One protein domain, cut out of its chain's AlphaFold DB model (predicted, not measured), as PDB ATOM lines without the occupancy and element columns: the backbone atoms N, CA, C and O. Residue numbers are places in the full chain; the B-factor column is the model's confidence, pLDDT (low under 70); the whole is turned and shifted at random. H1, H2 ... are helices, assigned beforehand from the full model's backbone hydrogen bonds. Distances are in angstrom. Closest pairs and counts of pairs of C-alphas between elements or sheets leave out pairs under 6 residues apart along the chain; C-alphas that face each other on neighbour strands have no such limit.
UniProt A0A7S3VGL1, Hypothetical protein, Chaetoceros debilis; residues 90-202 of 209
ATOM      1  N   ASN A  90     -30.294  -0.201  17.823       81.25
ATOM      2  CA  ASN A  90     -29.154   0.367  17.099       81.25
ATOM      3  C   ASN A  90     -29.250   1.892  16.924       81.25
ATOM      4  O   ASN A  90     -28.219   2.563  16.985       81.25
ATOM      5  N   GLN A  91     -30.471   2.419  16.795       78.06
ATOM      6  CA  GLN A  91     -30.790   3.836  16.609       78.06
ATOM      7  C   GLN A  91     -30.960   4.599  17.931       78.06
ATOM      8  O   GLN A  91     -31.257   5.792  17.919       78.06
ATOM      9  N   LEU A  92     -30.802   3.944  19.086       76.38
ATOM     10  CA  LEU A  92     -30.813   4.622  20.379       76.38
ATOM     11  C   LEU A  92     -29.480   5.322  20.639       76.38
ATOM     12  O   LEU A  92     -28.420   4.745  20.357       76.38
ATOM     13  N   PRO A  93     -29.490   6.524  21.239       80.50
ATOM     14  CA  PRO A  93     -28.257   7.213  21.589       80.50
ATOM     15  C   PRO A  93     -27.551   6.426  22.693       80.50
ATOM     16  O   PRO A  93     -28.210   5.781  23.507       80.50
ATOM     17  N   GLY A  94     -26.215   6.491  22.748       77.62
ATOM     18  CA  GLY A  94     -25.419   5.728  23.723       77.62
ATOM     19  C   GLY A  94     -25.945   5.859  25.157       77.62
ATOM     20  O   GLY A  94     -26.197   4.854  25.809       77.62
ATOM     21  N   ARG A  95     -26.285   7.089  25.573       79.06
ATOM     22  CA  ARG A  95     -26.891   7.378  26.886       79.06
ATOM     23  C   ARG A  95     -28.186   6.600  27.166       79.06
ATOM     24  O   ARG A  95     -28.401   6.150  28.283       79.06
ATOM     25  N   CYS A  96     -29.043   6.427  26.160       81.62
ATOM     26  CA  CYS A  96     -30.304   5.699  26.298       81.62
ATOM     27  C   CYS A  96     -30.079   4.187  26.252       81.62
ATOM     28  O   CYS A  96     -30.757   3.467  26.971       81.62
ATOM     29  N   LYS A  97     -29.098   3.701  25.478       83.56
ATOM     30  CA  LYS A  97     -28.683   2.286  25.522       83.56
ATOM     31  C   LYS A  97     -28.172   1.913  26.910       83.56
ATOM     32  O   LYS A  97     -28.533   0.868  27.439       83.56
ATOM     33  N   ASP A  98     -27.354   2.771  27.512       84.25
ATOM     34  CA  ASP A  98     -26.818   2.545  28.856       84.25
ATOM     35  C   ASP A  98     -27.913   2.631  29.927       84.25
ATOM     36  O   ASP A  98     -27.943   1.814  30.851       84.25
ATOM     37  N   ALA A  99     -28.872   3.546  29.764       85.56
ATOM     38  CA  ALA A  99     -30.073   3.598  30.592       85.56
ATOM     39  C   ALA A  99     -30.915   2.311  30.474       85.56
ATOM     40  O   ALA A  99     -31.226   1.684  31.485       85.56
ATOM     41  N   ALA A 100     -31.210   1.853  29.256       85.00
ATOM     42  CA  ALA A 100     -31.957   0.618  29.022       85.00
ATOM     43  C   ALA A 100     -31.237  -0.612  29.609       85.00
ATOM     44  O   ALA A 100     -31.855  -1.426  30.291       85.00
ATOM     45  N   ARG A 101     -29.903  -0.696  29.478       86.62
ATOM     46  CA  ARG A 101     -29.092  -1.731  30.150       86.62
ATOM     47  C   ARG A 101     -29.207  -1.674  31.670       86.62
ATOM     48  O   ARG A 101     -29.251  -2.717  32.314       86.62
ATOM     49  N   THR A 102     -29.263  -0.474  32.243       87.75
ATOM     50  CA  THR A 102     -29.432  -0.272  33.694       87.75
ATOM     51  C   THR A 102     -30.811  -0.743  34.167       87.75
ATOM     52  O   THR A 102     -30.938  -1.283  35.267       87.75
ATOM     53  N   LEU A 103     -31.833  -0.616  33.318       82.81
ATOM     54  CA  LEU A 103     -33.162  -1.197  33.532       82.81
ATOM     55  C   LEU A 103     -33.198  -2.719  33.321       82.81
ATOM     56  O   LEU A 103     -34.189  -3.352  33.670       82.81
ATOM     57  N   GLY A 104     -32.119  -3.323  32.821       83.44
ATOM     58  CA  GLY A 104     -32.037  -4.757  32.547       83.44
ATOM     59  C   GLY A 104     -32.555  -5.153  31.166       83.44
ATOM     60  O   GLY A 104     -32.748  -6.339  30.921       83.44
ATOM     61  N   MET A 105     -32.763  -4.185  30.272       81.12
ATOM     62  CA  MET A 105     -33.145  -4.424  28.884       81.12
ATOM     63  C   MET A 105     -31.903  -4.642  28.016       81.12
ATOM     64  O   MET A 105     -30.889  -3.944  28.136       81.12
ATOM     65  N   ASP A 106     -31.994  -5.600  27.104       84.38
ATOM     66  CA  ASP A 106     -30.996  -5.863  26.076       84.38
ATOM     67  C   ASP A 106     -31.568  -5.588  24.677       84.38
ATOM     68  O   ASP A 106     -32.754  -5.312  24.511       84.38
ATOM     69  N   GLN A 107     -30.722  -5.681  23.650       83.19
ATOM     70  CA  GLN A 107     -31.143  -5.448  22.270       83.19
ATOM     71  C   GLN A 107     -32.294  -6.364  21.838       83.19
ATOM     72  O   GLN A 107     -33.185  -5.912  21.124       83.19
ATOM     73  N   SER A 108     -32.286  -7.634  22.257       82.69
ATOM     74  CA  SER A 108     -33.336  -8.570  21.861       82.69
ATOM     75  C   SER A 108     -34.669  -8.245  22.530       82.69
ATOM     76  O   SER A 108     -35.693  -8.262  21.848       82.69
ATOM     77  N   SER A 109     -34.655  -7.860  23.810       81.38
ATOM     78  CA  SER A 109     -35.857  -7.403  24.512       81.38
ATOM     79  C   SER A 109     -36.364  -6.074  23.951       81.38
ATOM     80  O   SER A 109     -37.550  -5.946  23.679       81.38
ATOM     81  N   TRP A 110     -35.482  -5.114  23.664       81.94
ATOM     82  CA  TRP A 110     -35.886  -3.814  23.122       81.94
ATOM     83  C   TRP A 110     -36.474  -3.906  21.708       81.94
ATOM     84  O   TRP A 110     -37.553  -3.376  21.444       81.94
ATOM     85  N   ASP A 111     -35.779  -4.582  20.786       79.50
ATOM     86  CA  ASP A 111     -36.228  -4.716  19.392       79.50
ATOM     87  C   ASP A 111     -37.410  -5.686  19.273       79.50
ATOM     88  O   ASP A 111     -38.291  -5.499  18.434       79.50
ATOM     89  N   GLY A 112     -37.453  -6.705  20.134       72.94
ATOM     90  CA  GLY A 112     -38.583  -7.622  20.253       72.94
ATOM     91  C   GLY A 112     -39.782  -7.031  20.992       72.94
ATOM     92  O   GLY A 112     -40.812  -7.698  21.060       72.94
ATOM     93  N   LYS A 113     -39.651  -5.814  21.548       70.19
ATOM     94  CA  LYS A 113     -40.618  -5.192  22.468       70.19
ATOM     95  C   LYS A 113     -41.014  -6.123  23.619       70.19
ATOM     96  O   LYS A 113     -42.139  -6.089  24.092       70.19
ATOM     97  N   GLY A 114     -40.096  -6.991  24.026       62.38
ATOM     98  CA  GLY A 114     -40.330  -8.039  25.001       62.38
ATOM     99  C   GLY A 114     -40.509  -7.487  26.408       62.38
ATOM    100  O   GLY A 114     -39.747  -6.630  26.849       62.38
ATOM    101  N   TRP A 115     -41.485  -8.056  27.112       61.16
ATOM    102  CA  TRP A 115     -41.738  -7.797  28.525       61.16
ATOM    103  C   TRP A 115     -40.490  -8.052  29.372       61.16
ATOM    104  O   TRP A 115     -39.899  -9.139  29.309       61.16
ATOM    105  N   THR A 116     -40.106  -7.074  30.191       66.69
ATOM    106  CA  THR A 116     -38.939  -7.188  31.076       66.69
ATOM    107  C   THR A 116     -39.366  -7.153  32.541       66.69
ATOM    108  O   THR A 116     -40.221  -6.376  32.938       66.69
ATOM    109  N   SER A 117     -38.705  -7.934  33.404       68.19
ATOM    110  CA  SER A 117     -39.003  -7.991  34.853       68.19
ATOM    111  C   SER A 117     -38.920  -6.653  35.611       68.19
ATOM    112  O   SER A 117     -39.312  -6.578  36.775       68.19
ATOM    113  N   CYS A 118     -38.358  -5.605  35.003       69.12
ATOM    114  CA  CYS A 118     -38.358  -4.263  35.573       69.12
ATOM    115  C   CYS A 118     -39.709  -3.559  35.408       69.12
ATOM    116  O   CYS A 118     -40.066  -2.805  36.302       69.12
ATOM    117  N   GLU A 119     -40.467  -3.850  34.350       70.06
ATOM    118  CA  GLU A 119     -41.786  -3.263  34.059       70.06
ATOM    119  C   GLU A 119     -42.862  -3.748  35.044       70.06
ATOM    120  O   GLU A 119     -43.866  -3.081  35.253       70.06
ATOM    121  N   GLU A 120     -42.623  -4.875  35.721       71.69
ATOM    122  CA  GLU A 120     -43.472  -5.382  36.812       71.69
ATOM    123  C   GLU A 120     -43.277  -4.638  38.138       71.69
ATOM    124  O   GLU A 120     -44.029  -4.859  39.092       71.69
ATOM    125  N   ARG A 121     -42.232  -3.812  38.249       80.44
ATOM    126  CA  ARG A 121     -41.914  -3.097  39.486       80.44
ATOM    127  C   ARG A 121     -42.525  -1.712  39.466       80.44
ATOM    128  O   ARG A 121     -42.437  -1.002  38.468       80.44
ATOM    129  N   TRP A 122     -43.039  -1.313  40.622       83.75
ATOM    130  CA  TRP A 122     -43.451   0.060  40.869       83.75
ATOM    131  C   TRP A 122     -42.241   0.986  40.809       83.75
ATOM    132  O   TRP A 122     -41.113   0.581  41.121       83.75
ATOM    133  N   TRP A 123     -42.466   2.248  40.463       83.69
ATOM    134  CA  TRP A 123     -41.410   3.256  40.417       83.69
ATOM    135  C   TRP A 123     -40.629   3.364  41.741       83.69
ATOM    136  O   TRP A 123     -39.403   3.540  41.758       83.69
ATOM    137  N   GLU A 124     -41.321   3.203  42.871       86.00
ATOM    138  CA  GLU A 124     -40.720   3.202  44.209       86.00
ATOM    139  C   GLU A 124     -39.779   2.005  44.449       86.00
ATOM    140  O   GLU A 124     -38.747   2.160  45.113       86.00
ATOM    141  N   ASP A 125     -40.080   0.845  43.854       86.62
ATOM    142  CA  ASP A 125     -39.304  -0.400  43.969       86.62
ATOM    143  C   ASP A 125     -38.054  -0.416  43.072       86.62
ATOM    144  O   ASP A 125     -37.161  -1.263  43.230       86.62
ATOM    145  N   LEU A 126     -37.962   0.511  42.116       83.75
ATOM    146  CA  LEU A 126     -36.765   0.693  41.303       83.75
ATOM    147  C   LEU A 126     -35.620   1.260  42.151       83.75
ATOM    148  O   LEU A 126     -35.790   2.107  43.030       83.75
ATOM    149  N   SER A 127     -34.395   0.825  41.862       88.25
ATOM    150  CA  SER A 127     -33.215   1.474  42.444       88.25
ATOM    151  C   SER A 127     -33.085   2.918  41.940       88.25
ATOM    152  O   SER A 127     -33.571   3.256  40.861       88.25
ATOM    153  N   SER A 128     -32.382   3.781  42.681       87.56
ATOM    154  CA  SER A 128     -32.129   5.167  42.249       87.56
ATOM    155  C   SER A 128     -31.537   5.234  40.838       87.56
ATOM    156  O   SER A 128     -32.012   6.002  40.012       87.56
ATOM    157  N   ASN A 129     -30.584   4.348  40.532       87.69
ATOM    158  CA  ASN A 129     -29.943   4.276  39.219       87.69
ATOM    159  C   ASN A 129     -30.930   3.878  38.110       87.69
ATOM    160  O   ASN A 129     -30.826   4.358  36.986       87.69
ATOM    161  N   GLN A 130     -31.890   3.002  38.419       87.31
ATOM    162  CA  GLN A 130     -32.934   2.597  37.477       87.31
ATOM    163  C   GLN A 130     -33.934   3.723  37.227       87.31
ATOM    164  O   GLN A 130     -34.289   3.960  36.078       87.31
ATOM    165  N   ARG A 131     -34.336   4.467  38.263       87.94
ATOM    166  CA  ARG A 131     -35.190   5.650  38.085       87.94
ATOM    167  C   ARG A 131     -34.509   6.718  37.235       87.94
ATOM    168  O   ARG A 131     -35.119   7.227  36.303       87.94
ATOM    169  N   ASP A 132     -33.236   7.006  37.496       86.94
ATOM    170  CA  ASP A 132     -32.467   7.975  36.703       86.94
ATOM    171  C   ASP A 132     -32.338   7.526  35.236       86.94
ATOM    172  O   ASP A 132     -32.443   8.331  34.302       86.94
ATOM    173  N   ALA A 133     -32.170   6.221  35.011       86.44
ATOM    174  CA  ALA A 133     -32.192   5.627  33.680       86.44
ATOM    175  C   ALA A 133     -33.569   5.767  33.001       86.44
ATOM    176  O   ALA A 133     -33.642   6.190  31.845       86.44
ATOM    177  N   ALA A 134     -34.660   5.495  33.715       86.19
ATOM    178  CA  ALA A 134     -36.020   5.662  33.211       86.19
ATOM    179  C   ALA A 134     -36.307   7.134  32.840       86.19
ATOM    180  O   ALA A 134     -36.747   7.415  31.723       86.19
ATOM    181  N   MET A 135     -35.915   8.091  33.690       85.06
ATOM    182  CA  MET A 135     -35.994   9.531  33.388       85.06
ATOM    183  C   MET A 135     -35.163   9.927  32.157       85.06
ATOM    184  O   MET A 135     -35.550  10.808  31.379       85.06
ATOM    185  N   THR A 136     -34.017   9.273  31.946       84.25
ATOM    186  CA  THR A 136     -33.161   9.491  30.769       84.25
ATOM    187  C   THR A 136     -33.846   9.034  29.479       84.25
ATOM    188  O   THR A 136     -33.728   9.707  28.450       84.25
ATOM    189  N   LEU A 137     -34.599   7.933  29.536       81.38
ATOM    190  CA  LEU A 137     -35.435   7.444  28.434       81.38
ATOM    191  C   LEU A 137     -36.699   8.292  28.223       81.38
ATOM    192  O   LEU A 137     -37.242   8.302  27.123       81.38
ATOM    193  N   GLY A 138     -37.106   9.073  29.228       83.50
ATOM    194  CA  GLY A 138     -38.269   9.961  29.171       83.50
ATOM    195  C   GLY A 138     -39.496   9.432  29.909       83.50
ATOM    196  O   GLY A 138     -40.590   9.949  29.680       83.50
ATOM    197  N   TRP A 139     -39.318   8.422  30.763       83.31
ATOM    198  CA  TRP A 139     -40.328   7.948  31.701       83.31
ATOM    199  C   TRP A 139     -40.387   8.842  32.935       83.31
ATOM    200  O   TRP A 139     -39.357   9.227  33.492       83.31
ATOM    201  N   ASP A 140     -41.608   9.114  33.372       85.75
ATOM    202  CA  ASP A 140     -41.912   9.739  34.652       85.75
ATOM    203  C   ASP A 140     -42.635   8.714  35.531       85.75
ATOM    204  O   ASP A 140     -43.274   7.806  35.005       85.75
ATOM    205  N   GLU A 141     -42.613   8.910  36.847       85.50
ATOM    206  CA  GLU A 141     -43.332   8.076  37.825       85.50
ATOM    207  C   GLU A 141     -44.792   7.817  37.421       85.50
ATOM    208  O   GLU A 141     -45.211   6.673  37.297       85.50
ATOM    209  N   SER A 142     -45.540   8.872  37.081       85.75
ATOM    210  CA  SER A 142     -46.937   8.732  36.645       85.75
ATOM    211  C   SER A 142     -47.091   8.033  35.292       85.75
ATOM    212  O   SER A 142     -48.090   7.371  35.061       85.75
ATOM    213  N   ALA A 143     -46.133   8.165  34.370       84.94
ATOM    214  CA  ALA A 143     -46.199   7.429  33.103       84.94
ATOM    215  C   ALA A 143     -45.939   5.931  33.324       84.94
ATOM    216  O   ALA A 143     -46.524   5.084  32.651       84.94
ATOM    217  N   TRP A 144     -45.041   5.631  34.263       84.75
ATOM    218  CA  TRP A 144     -44.586   4.289  34.589       84.75
ATOM    219  C   TRP A 144     -45.651   3.492  35.347       84.75
ATOM    220  O   TRP A 144     -46.034   2.419  34.897       84.75
ATOM    221  N   ASP A 145     -46.162   4.034  36.454       84.06
ATOM    222  CA  ASP A 145     -47.062   3.294  37.349       84.06
ATOM    223  C   ASP A 145     -48.521   3.282  36.866       84.06
ATOM    224  O   ASP A 145     -49.240   2.312  37.096       84.06
ATOM    225  N   SER A 146     -48.976   4.358  36.221       82.69
ATOM    226  CA  SER A 146     -50.407   4.602  35.972       82.69
ATOM    227  C   SER A 146     -50.727   5.150  34.582       82.69
ATOM    228  O   SER A 146     -51.874   5.505  34.332       82.69
ATOM    229  N   GLN A 147     -49.744   5.301  33.687       85.62
ATOM    230  CA  GLN A 147     -49.924   5.919  32.362       85.62
ATOM    231  C   GLN A 147     -50.616   7.302  32.419       85.62
ATOM    232  O   GLN A 147     -51.320   7.722  31.499       85.62
ATOM    233  N   TYR A 148     -50.389   8.027  33.519       81.94
ATOM    234  CA  TYR A 148     -51.033   9.280  33.906       81.94
ATOM    235  C   TYR A 148     -52.532   9.209  34.262       81.94
ATOM    236  O   TYR A 148     -53.119  10.259  34.529       81.94
ATOM    237  N   GLU A 149     -53.160   8.033  34.325       80.62
ATOM    238  CA  GLU A 149     -54.578   7.881  34.705       80.62
ATOM    239  C   GLU A 149     -54.882   8.379  36.131       80.62
ATOM    240  O   GLU A 149     -56.002   8.776  36.444       80.62
ATOM    241  N   ASP A 150     -53.873   8.400  37.001       80.88
ATOM    242  CA  ASP A 150     -53.944   8.943  38.360       80.88
ATOM    243  C   ASP A 150     -53.921  10.481  38.406       80.88
ATOM    244  O   ASP A 150     -54.183  11.079  39.455       80.88
ATOM    245  N   LYS A 151     -53.595  11.137  37.286       81.81
ATOM    246  CA  LYS A 151     -53.463  12.590  37.194       81.81
ATOM    247  C   LYS A 151     -54.658  13.240  36.522       81.81
ATOM    248  O   LYS A 151     -55.098  12.869  35.437       81.81
ATOM    249  N   ASP A 152     -55.102  14.336  37.132       85.19
ATOM    250  CA  ASP A 152     -56.054  15.245  36.509       85.19
ATOM    251  C   ASP A 152     -55.482  15.850  35.223       85.19
ATOM    252  O   ASP A 152     -54.294  16.170  35.140       85.19
ATOM    253  N   TRP A 153     -56.366  16.134  34.266       84.00
ATOM    254  CA  TRP A 153     -56.020  16.723  32.970       84.00
ATOM    255  C   TRP A 153     -55.098  17.952  33.065       84.00
ATOM    256  O   TRP A 153     -54.164  18.098  32.284       84.00
ATOM    257  N   GLY A 154     -55.334  18.836  34.041       86.62
ATOM    258  CA  GLY A 154     -54.529  20.048  34.242       86.62
ATOM    259  C   GLY A 154     -53.130  19.808  34.824       86.62
ATOM    260  O   GLY A 154     -52.296  20.708  34.769       86.62
ATOM    261  N   ASN A 155     -52.877  18.617  35.376       86.31
ATOM    262  CA  ASN A 155     -51.588  18.200  35.934       86.31
ATOM    263  C   ASN A 155     -50.780  17.322  34.963       86.31
ATOM    264  O   ASN A 155     -49.653  16.931  35.281       86.31
ATOM    265  N   LEU A 156     -51.342  17.000  33.794       83.75
ATOM    266  CA  LEU A 156     -50.639  16.270  32.749       83.75
ATOM    267  C   LEU A 156     -49.515  17.128  32.160       83.75
ATOM    268  O   LEU A 156     -49.677  18.338  31.972       83.75
ATOM    269  N   PRO A 157     -48.370  16.524  31.798       85.69
ATOM    270  CA  PRO A 157     -47.383  17.237  31.010       85.69
ATOM    271  C   PRO A 157     -47.996  17.606  29.653       85.69
ATOM    272  O   PRO A 157     -48.706  16.808  29.041       85.69
ATOM    273  N   GLY A 158     -47.681  18.797  29.136       82.94
ATOM    274  CA  GLY A 158     -48.288  19.298  27.894       82.94
ATOM    275  C   GLY A 158     -48.096  18.377  26.678       82.94
ATOM    276  O   GLY A 158     -48.901  18.410  25.752       82.94
ATOM    277  N   ALA A 159     -47.066  17.523  26.682       82.50
ATOM    278  CA  ALA A 159     -46.895  16.472  25.680       82.50
ATOM    279  C   ALA A 159     -47.937  15.345  25.820       82.50
ATOM    280  O   ALA A 159     -48.536  14.967  24.819       82.50
ATOM    281  N   ALA A 160     -48.193  14.848  27.036       83.75
ATOM    282  CA  ALA A 160     -49.218  13.833  27.291       83.75
ATOM    283  C   ALA A 160     -50.624  14.374  27.018       83.75
ATOM    284  O   ALA A 160     -51.427  13.694  26.393       83.75
ATOM    285  N   GLN A 161     -50.891  15.632  27.385       85.50
ATOM    286  CA  GLN A 161     -52.169  16.272  27.077       85.50
ATOM    287  C   GLN A 161     -52.414  16.340  25.560       85.50
ATOM    288  O   GLN A 161     -53.460  15.914  25.085       85.50
ATOM    289  N   LYS A 162     -51.427  16.802  24.777       86.94
ATOM    290  CA  LYS A 162     -51.521  16.829  23.305       86.94
ATOM    291  C   LYS A 162     -51.687  15.432  22.698       86.94
ATOM    292  O   LYS A 162     -52.382  15.279  21.693       86.94
ATOM    293  N   ALA A 163     -51.039  14.423  23.278       86.12
ATOM    294  CA  ALA A 163     -51.187  13.032  22.862       86.12
ATOM    295  C   ALA A 163     -52.612  12.525  23.121       86.12
ATOM    296  O   ALA A 163     -53.255  12.019  22.206       86.12
ATOM    297  N   ALA A 164     -53.138  12.762  24.321       85.12
ATOM    298  CA  ALA A 164     -54.510  12.432  24.679       85.12
ATOM    299  C   ALA A 164     -55.522  13.155  23.763       85.12
ATOM    300  O   ALA A 164     -56.425  12.519  23.225       85.12
ATOM    301  N   GLU A 165     -55.327  14.448  23.483       87.00
ATOM    302  CA  GLU A 165     -56.151  15.207  22.525       87.00
ATOM    303  C   GLU A 165     -56.118  14.593  21.116       87.00
ATOM    304  O   GLU A 165     -57.157  14.477  20.465       87.00
ATOM    305  N   SER A 166     -54.945  14.141  20.659       86.19
ATOM    306  CA  SER A 166     -54.777  13.498  19.345       86.19
ATOM    307  C   SER A 166     -55.494  12.146  19.252       86.19
ATOM    308  O   SER A 166     -55.960  11.768  18.180       86.19
ATOM    309  N   LEU A 167     -55.625  11.441  20.380       83.56
ATOM    310  CA  LEU A 167     -56.384  10.193  20.519       83.56
ATOM    311  C   LEU A 167     -57.902  10.421  20.644       83.56
ATOM    312  O   LEU A 167     -58.680   9.470  20.561       83.56
ATOM    313  N   GLY A 168     -58.332  11.674  20.822       86.62
ATOM    314  CA  GLY A 168     -59.735  12.059  20.980       86.62
ATOM    315  C   GLY A 168     -60.191  12.223  22.430       86.62
ATOM    316  O   GLY A 168     -61.388  12.397  22.667       86.62
ATOM    317  N   PHE A 169     -59.275  12.196  23.400       84.19
ATOM    318  CA  PHE A 169     -59.597  12.574  24.771       84.19
ATOM    319  C   PHE A 169     -59.801  14.084  24.887       84.19
ATOM    320  O   PHE A 169     -59.184  14.893  24.196       84.19
ATOM    321  N   ASN A 170     -60.656  14.466  25.823       87.31
ATOM    322  CA  ASN A 170     -60.809  15.832  26.283       87.31
ATOM    323  C   ASN A 170     -60.760  15.851  27.815       87.31
ATOM    324  O   ASN A 170     -60.794  14.807  28.466       87.31
ATOM    325  N   SER A 171     -60.714  17.042  28.408       86.06
ATOM    326  CA  SER A 171     -60.624  17.185  29.864       86.06
ATOM    327  C   SER A 171     -61.777  16.528  30.629       86.06
ATOM    328  O   SER A 171     -61.576  16.110  31.765       86.06
ATOM    329  N   GLN A 172     -62.967  16.417  30.027       84.75
ATOM    330  CA  GLN A 172     -64.107  15.740  30.644       84.75
ATOM    331  C   GLN A 172     -63.970  14.226  30.525       84.75
ATOM    332  O   GLN A 172     -64.042  13.544  31.540       84.75
ATOM    333  N   THR A 173     -63.740  13.693  29.323       85.69
ATOM    334  CA  THR A 173     -63.625  12.243  29.113       85.69
ATOM    335  C   THR A 173     -62.451  11.668  29.889       85.69
ATOM    336  O   THR A 173     -62.605  10.627  30.514       85.69
ATOM    337  N   TRP A 174     -61.330  12.390  29.963       84.31
ATOM    338  CA  TRP A 174     -60.201  12.028  30.818       84.31
ATOM    339  C   TRP A 174     -60.591  11.974  32.298       84.31
ATOM    340  O   TRP A 174     -60.356  10.970  32.958       84.31
ATOM    341  N   ALA A 175     -61.258  13.014  32.811       82.31
ATOM    342  CA  ALA A 175     -61.693  13.056  34.210       82.31
ATOM    343  C   ALA A 175     -62.735  11.975  34.557       82.31
ATOM    344  O   ALA A 175     -62.820  11.544  35.705       82.31
ATOM    345  N   TYR A 176     -63.535  11.544  33.580       81.31
ATOM    346  CA  TYR A 176     -64.494  10.451  33.741       81.31
ATOM    347  C   TYR A 176     -63.901   9.062  33.453       81.31
ATOM    348  O   TYR A 176     -64.595   8.070  33.677       81.31
ATOM    349  N   GLY A 177     -62.652   8.971  32.979       79.62
ATOM    350  CA  GLY A 177     -62.040   7.713  32.538       79.62
ATOM    351  C   GLY A 177     -62.749   7.086  31.330       79.62
ATOM    352  O   GLY A 177     -62.765   5.865  31.177       79.62
ATOM    353  N   GLU A 178     -63.402   7.901  30.501       81.38
ATOM    354  CA  GLU A 178     -64.117   7.449  29.312       81.38
ATOM    355  C   GLU A 178     -63.154   7.354  28.127       81.38
ATOM    356  O   GLU A 178     -62.632   8.361  27.635       81.38
ATOM    357  N   TRP A 179     -62.926   6.125  27.665       80.44
ATOM    358  CA  TRP A 179     -62.072   5.855  26.517       80.44
ATOM    359  C   TRP A 179     -62.748   6.279  25.204       80.44
ATOM    360  O   TRP A 179     -63.899   5.910  24.958       80.44
ATOM    361  N   PRO A 180     -62.053   7.032  24.331       81.00
ATOM    362  CA  PRO A 180     -62.558   7.377  23.011       81.00
ATOM    363  C   PRO A 180     -62.508   6.160  22.076       81.00
ATOM    364  O   PRO A 180     -61.990   5.102  22.426       81.00
ATOM    365  N   ALA A 181     -62.983   6.323  20.838       81.00
ATOM    366  CA  ALA A 181     -63.072   5.243  19.846       81.00
ATOM    367  C   ALA A 181     -61.739   4.518  19.554       81.00
ATOM    368  O   ALA A 181     -61.746   3.414  19.016       81.00
ATOM    369  N   VAL A 182     -60.590   5.114  19.892       75.81
ATOM    370  CA  VAL A 182     -59.285   4.442  19.790       75.81
ATOM    371  C   VAL A 182     -59.153   3.272  20.772       75.81
ATOM    372  O   VAL A 182     -58.509   2.288  20.433       75.81
ATOM    373  N   GLY A 183     -59.819   3.339  21.932       78.19
ATOM    374  CA  GLY A 183     -59.861   2.277  22.943       78.19
ATOM    375  C   GLY A 183     -60.531   0.990  22.460       78.19
ATOM    376  O   GLY A 183     -60.320  -0.072  23.030       78.19
ATOM    377  N   GLU A 184     -61.316   1.066  21.383       80.19
ATOM    378  CA  GLU A 184     -61.981  -0.089  20.773       80.19
ATOM    379  C   GLU A 184     -61.147  -0.730  19.649       80.19
ATOM    380  O   GLU A 184     -61.535  -1.764  19.098       80.19
ATOM    381  N   LYS A 185     -60.011  -0.125  19.276       81.44
ATOM    382  CA  LYS A 185     -59.133  -0.620  18.211       81.44
ATOM    383  C   LYS A 185     -58.043  -1.532  18.773       81.44
ATOM    384  O   LYS A 185     -57.471  -1.284  19.832       81.44
ATOM    385  N   TYR A 186     -57.675  -2.544  17.990       82.88
ATOM    386  CA  TYR A 186     -56.450  -3.312  18.225       82.88
ATOM    387  C   TYR A 186     -55.216  -2.484  17.868       82.88
ATOM    388  O   TYR A 186     -55.277  -1.650  16.960       82.88
ATOM    389  N   TRP A 187     -54.079  -2.768  18.510       82.31
ATOM    390  CA  TRP A 187     -52.819  -2.057  18.268       82.31
ATOM    391  C   TRP A 187     -52.442  -2.021  16.776       82.31
ATOM    392  O   TRP A 187     -52.014  -0.996  16.247       82.31
ATOM    393  N   GLU A 188     -52.675  -3.130  16.066       84.00
ATOM    394  CA  GLU A 188     -52.381  -3.284  14.632       84.00
ATOM    395  C   GLU A 188     -53.321  -2.491  13.705       84.00
ATOM    396  O   GLU A 188     -52.997  -2.272  12.539       84.00
ATOM    397  N   GLN A 189     -54.481  -2.056  14.204       83.25
ATOM    398  CA  GLN A 189     -55.454  -1.254  13.453       83.25
ATOM    399  C   GLN A 189     -55.254   0.255  13.643       83.25
ATOM    400  O   GLN A 189     -55.928   1.054  12.988       83.25
ATOM    401  N   MET A 190     -54.355   0.651  14.545       81.81
ATOM    402  CA  MET A 190     -54.030   2.049  14.801       81.81
ATOM    403  C   MET A 190     -53.018   2.585  13.790       81.81
ATOM    404  O   MET A 190     -52.144   1.876  13.291       81.81
ATOM    405  N   SER A 191     -53.127   3.875  13.503       85.31
ATOM    406  CA  SER A 191     -52.136   4.613  12.729       85.31
ATOM    407  C   SER A 191     -50.851   4.835  13.533       85.31
ATOM    408  O   SER A 191     -50.863   4.862  14.764       85.31
ATOM    409  N   SER A 192     -49.732   5.054  12.835       80.25
ATOM    410  CA  SER A 192     -48.448   5.378  13.481       80.25
ATOM    411  C   SER A 192     -48.557   6.597  14.406       80.25
ATOM    412  O   SER A 192     -47.902   6.629  15.440       80.25
ATOM    413  N   ASP A 193     -49.411   7.574  14.091       82.12
ATOM    414  CA  ASP A 193     -49.586   8.761  14.931       82.12
ATOM    415  C   ASP A 193     -50.417   8.484  16.197       82.12
ATOM    416  O   ASP A 193     -50.098   9.020  17.259       82.12
ATOM    417  N   GLU A 194     -51.418   7.597  16.126       84.69
ATOM    418  CA  GLU A 194     -52.137   7.105  17.313       84.69
ATOM    419  C   GLU A 194     -51.193   6.302  18.225       84.69
ATOM    420  O   GLU A 194     -51.148   6.537  19.431       84.69
ATOM    421  N   GLN A 195     -50.363   5.422  17.652       84.38
ATOM    422  CA  GLN A 195     -49.365   4.659  18.414       84.38
ATOM    423  C   GLN A 195     -48.340   5.579  19.093       84.38
ATOM    424  O   GLN A 195     -48.040   5.392  20.269       84.38
ATOM    425  N   LYS A 196     -47.859   6.629  18.409       83.62
ATOM    426  CA  LYS A 196     -46.991   7.658  19.016       83.62
ATOM    427  C   LYS A 196     -47.634   8.308  20.225       83.62
ATOM    428  O   LYS A 196     -46.973   8.471  21.246       83.62
ATOM    429  N   ALA A 197     -48.899   8.697  20.109       85.94
ATOM    430  CA  ALA A 197     -49.616   9.315  21.212       85.94
ATOM    431  C   ALA A 197     -49.748   8.353  22.405       85.94
ATOM    432  O   ALA A 197     -49.519   8.753  23.546       85.94
ATOM    433  N   LEU A 198     -50.016   7.072  22.147       85.62
ATOM    434  CA  LEU A 198     -50.052   6.035  23.178       85.62
ATOM    435  C   LEU A 198     -48.688   5.816  23.849       85.62
ATOM    436  O   LEU A 198     -48.626   5.776  25.078       85.62
ATOM    437  N   TYR A 199     -47.591   5.803  23.084       84.69
ATOM    438  CA  TYR A 199     -46.237   5.741  23.646       84.69
ATOM    439  C   TYR A 199     -45.917   6.935  24.555       84.69
ATOM    440  O   TYR A 199     -45.183   6.792  25.532       84.69
ATOM    441  N   VAL A 200     -46.465   8.122  24.267       85.81
ATOM    442  CA  VAL A 200     -46.285   9.301  25.132       85.81
ATOM    443  C   VAL A 200     -46.979   9.125  26.479       85.81
ATOM    444  O   VAL A 200     -46.422   9.545  27.495       85.81
ATOM    445  N   LEU A 201     -48.164   8.509  26.480       83.50
ATOM    446  CA  LEU A 201     -48.912   8.183  27.696       83.50
ATOM    447  C   LEU A 201     -48.265   7.037  28.487       83.50
ATOM    448  O   LEU A 201     -48.396   7.000  29.704       83.50
ATOM    449  N   GLY A 202     -47.511   6.161  27.815       84.25
ATOM    450  CA  GLY A 202     -46.830   5.013  28.421       84.25
ATOM    451  C   GLY A 202     -47.432   3.660  28.032       84.25
ATOM    452  O   GLY A 202     -47.025   2.637  28.575       84.25
TER     453      GLY A 202
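AT A GLANCE: This is residues 90 to 202 of the 209 residues of the protein "Hypothetical protein" of Chaetoceros debilis (UniProt A0A7S3VGL1). The model shows two small lobes of crossed helices with a short helix, H4, between them: in one lobe H1 and H3 cross, with H2 near H1, and in the other H5 and H8 cross, with H6 and H7 at the side away from the first lobe. The long unnamed stretch of residues 112 to 127 leads from H2 to H3 in the first lobe. The printed part has 113 residues with eight named helices, H1 to H8 in order along the chain, and no named strand; the class is all helix. The whole is compact, with a radius of gyration of the C-alphas of 15.1 A and spans of 39 by 30 by 23 A.

IN THESE COORDINATES: The longest helices by residues have 10 each: H3, residues 128 to 137, 14.4 A from first to last C-alpha; H5, residues 158 to 167, 14.2 A; and H8, residues 192 to 201, 14.5 A, which ends with C-alpha 201 at (-48.912, 8.183, 27.696). H1, residues 94 to 102, is 12.3 A long and begins with C-alpha 94 at (-25.419, 5.728, 23.723). The shorter helices are H2, residues 107 to 111; H4, residues 141 to 146, with C-alpha 141 at (-43.332, 8.076, 37.825); H6, residues 171 to 176; and H7, residues 181 to 184.

HOW THE PARTS SIT: H3 touches H1 at a steep tilt of 42 degrees, opposite ways; their closest C-alphas, of Ala 133 and Ala 99, are 4.3 A apart. H2 touches no helix but is near H1, with 7 pairs of C-alphas within 10 A. H5 touches H8 at a steep tilt of 44 degrees, opposite ways; their closest C-alphas, of Ala 163 and Ala 197, are 4.4 A apart. H4 is close to H8 but not clearly touching it, with the closest C-alphas, of Ala 143 and Leu 201, 6.1 A apart and the lines about perpendicular at 76 degrees. H3 and H4 are only just apart, their closest C-alphas 8.5 A from each other. H6 is near H5, with 6 pairs within 10 A. H7 is close to H5 but not clearly touching it; the closest C-alphas, of Val 182 and Leu 167, are 6.5 A apart. H1 and H3 are both apart from H5 and H8. Every O i to N i+4 pair is within hydrogen-bond range in H1, H2, H3, H4, H5, H6 and H8; H7 is too short for such a pair.

THE WHOLE: The two C-alphas farthest apart, of Gly 94 and Tyr 176, are 40.6 A from each other. The printed part has no cut. The links H2 to H3, of 16 residues, and H4 to H5, of 11, are long. Mean pLDDT of the printed part is 82.4; residues 114 to 118 are under 70.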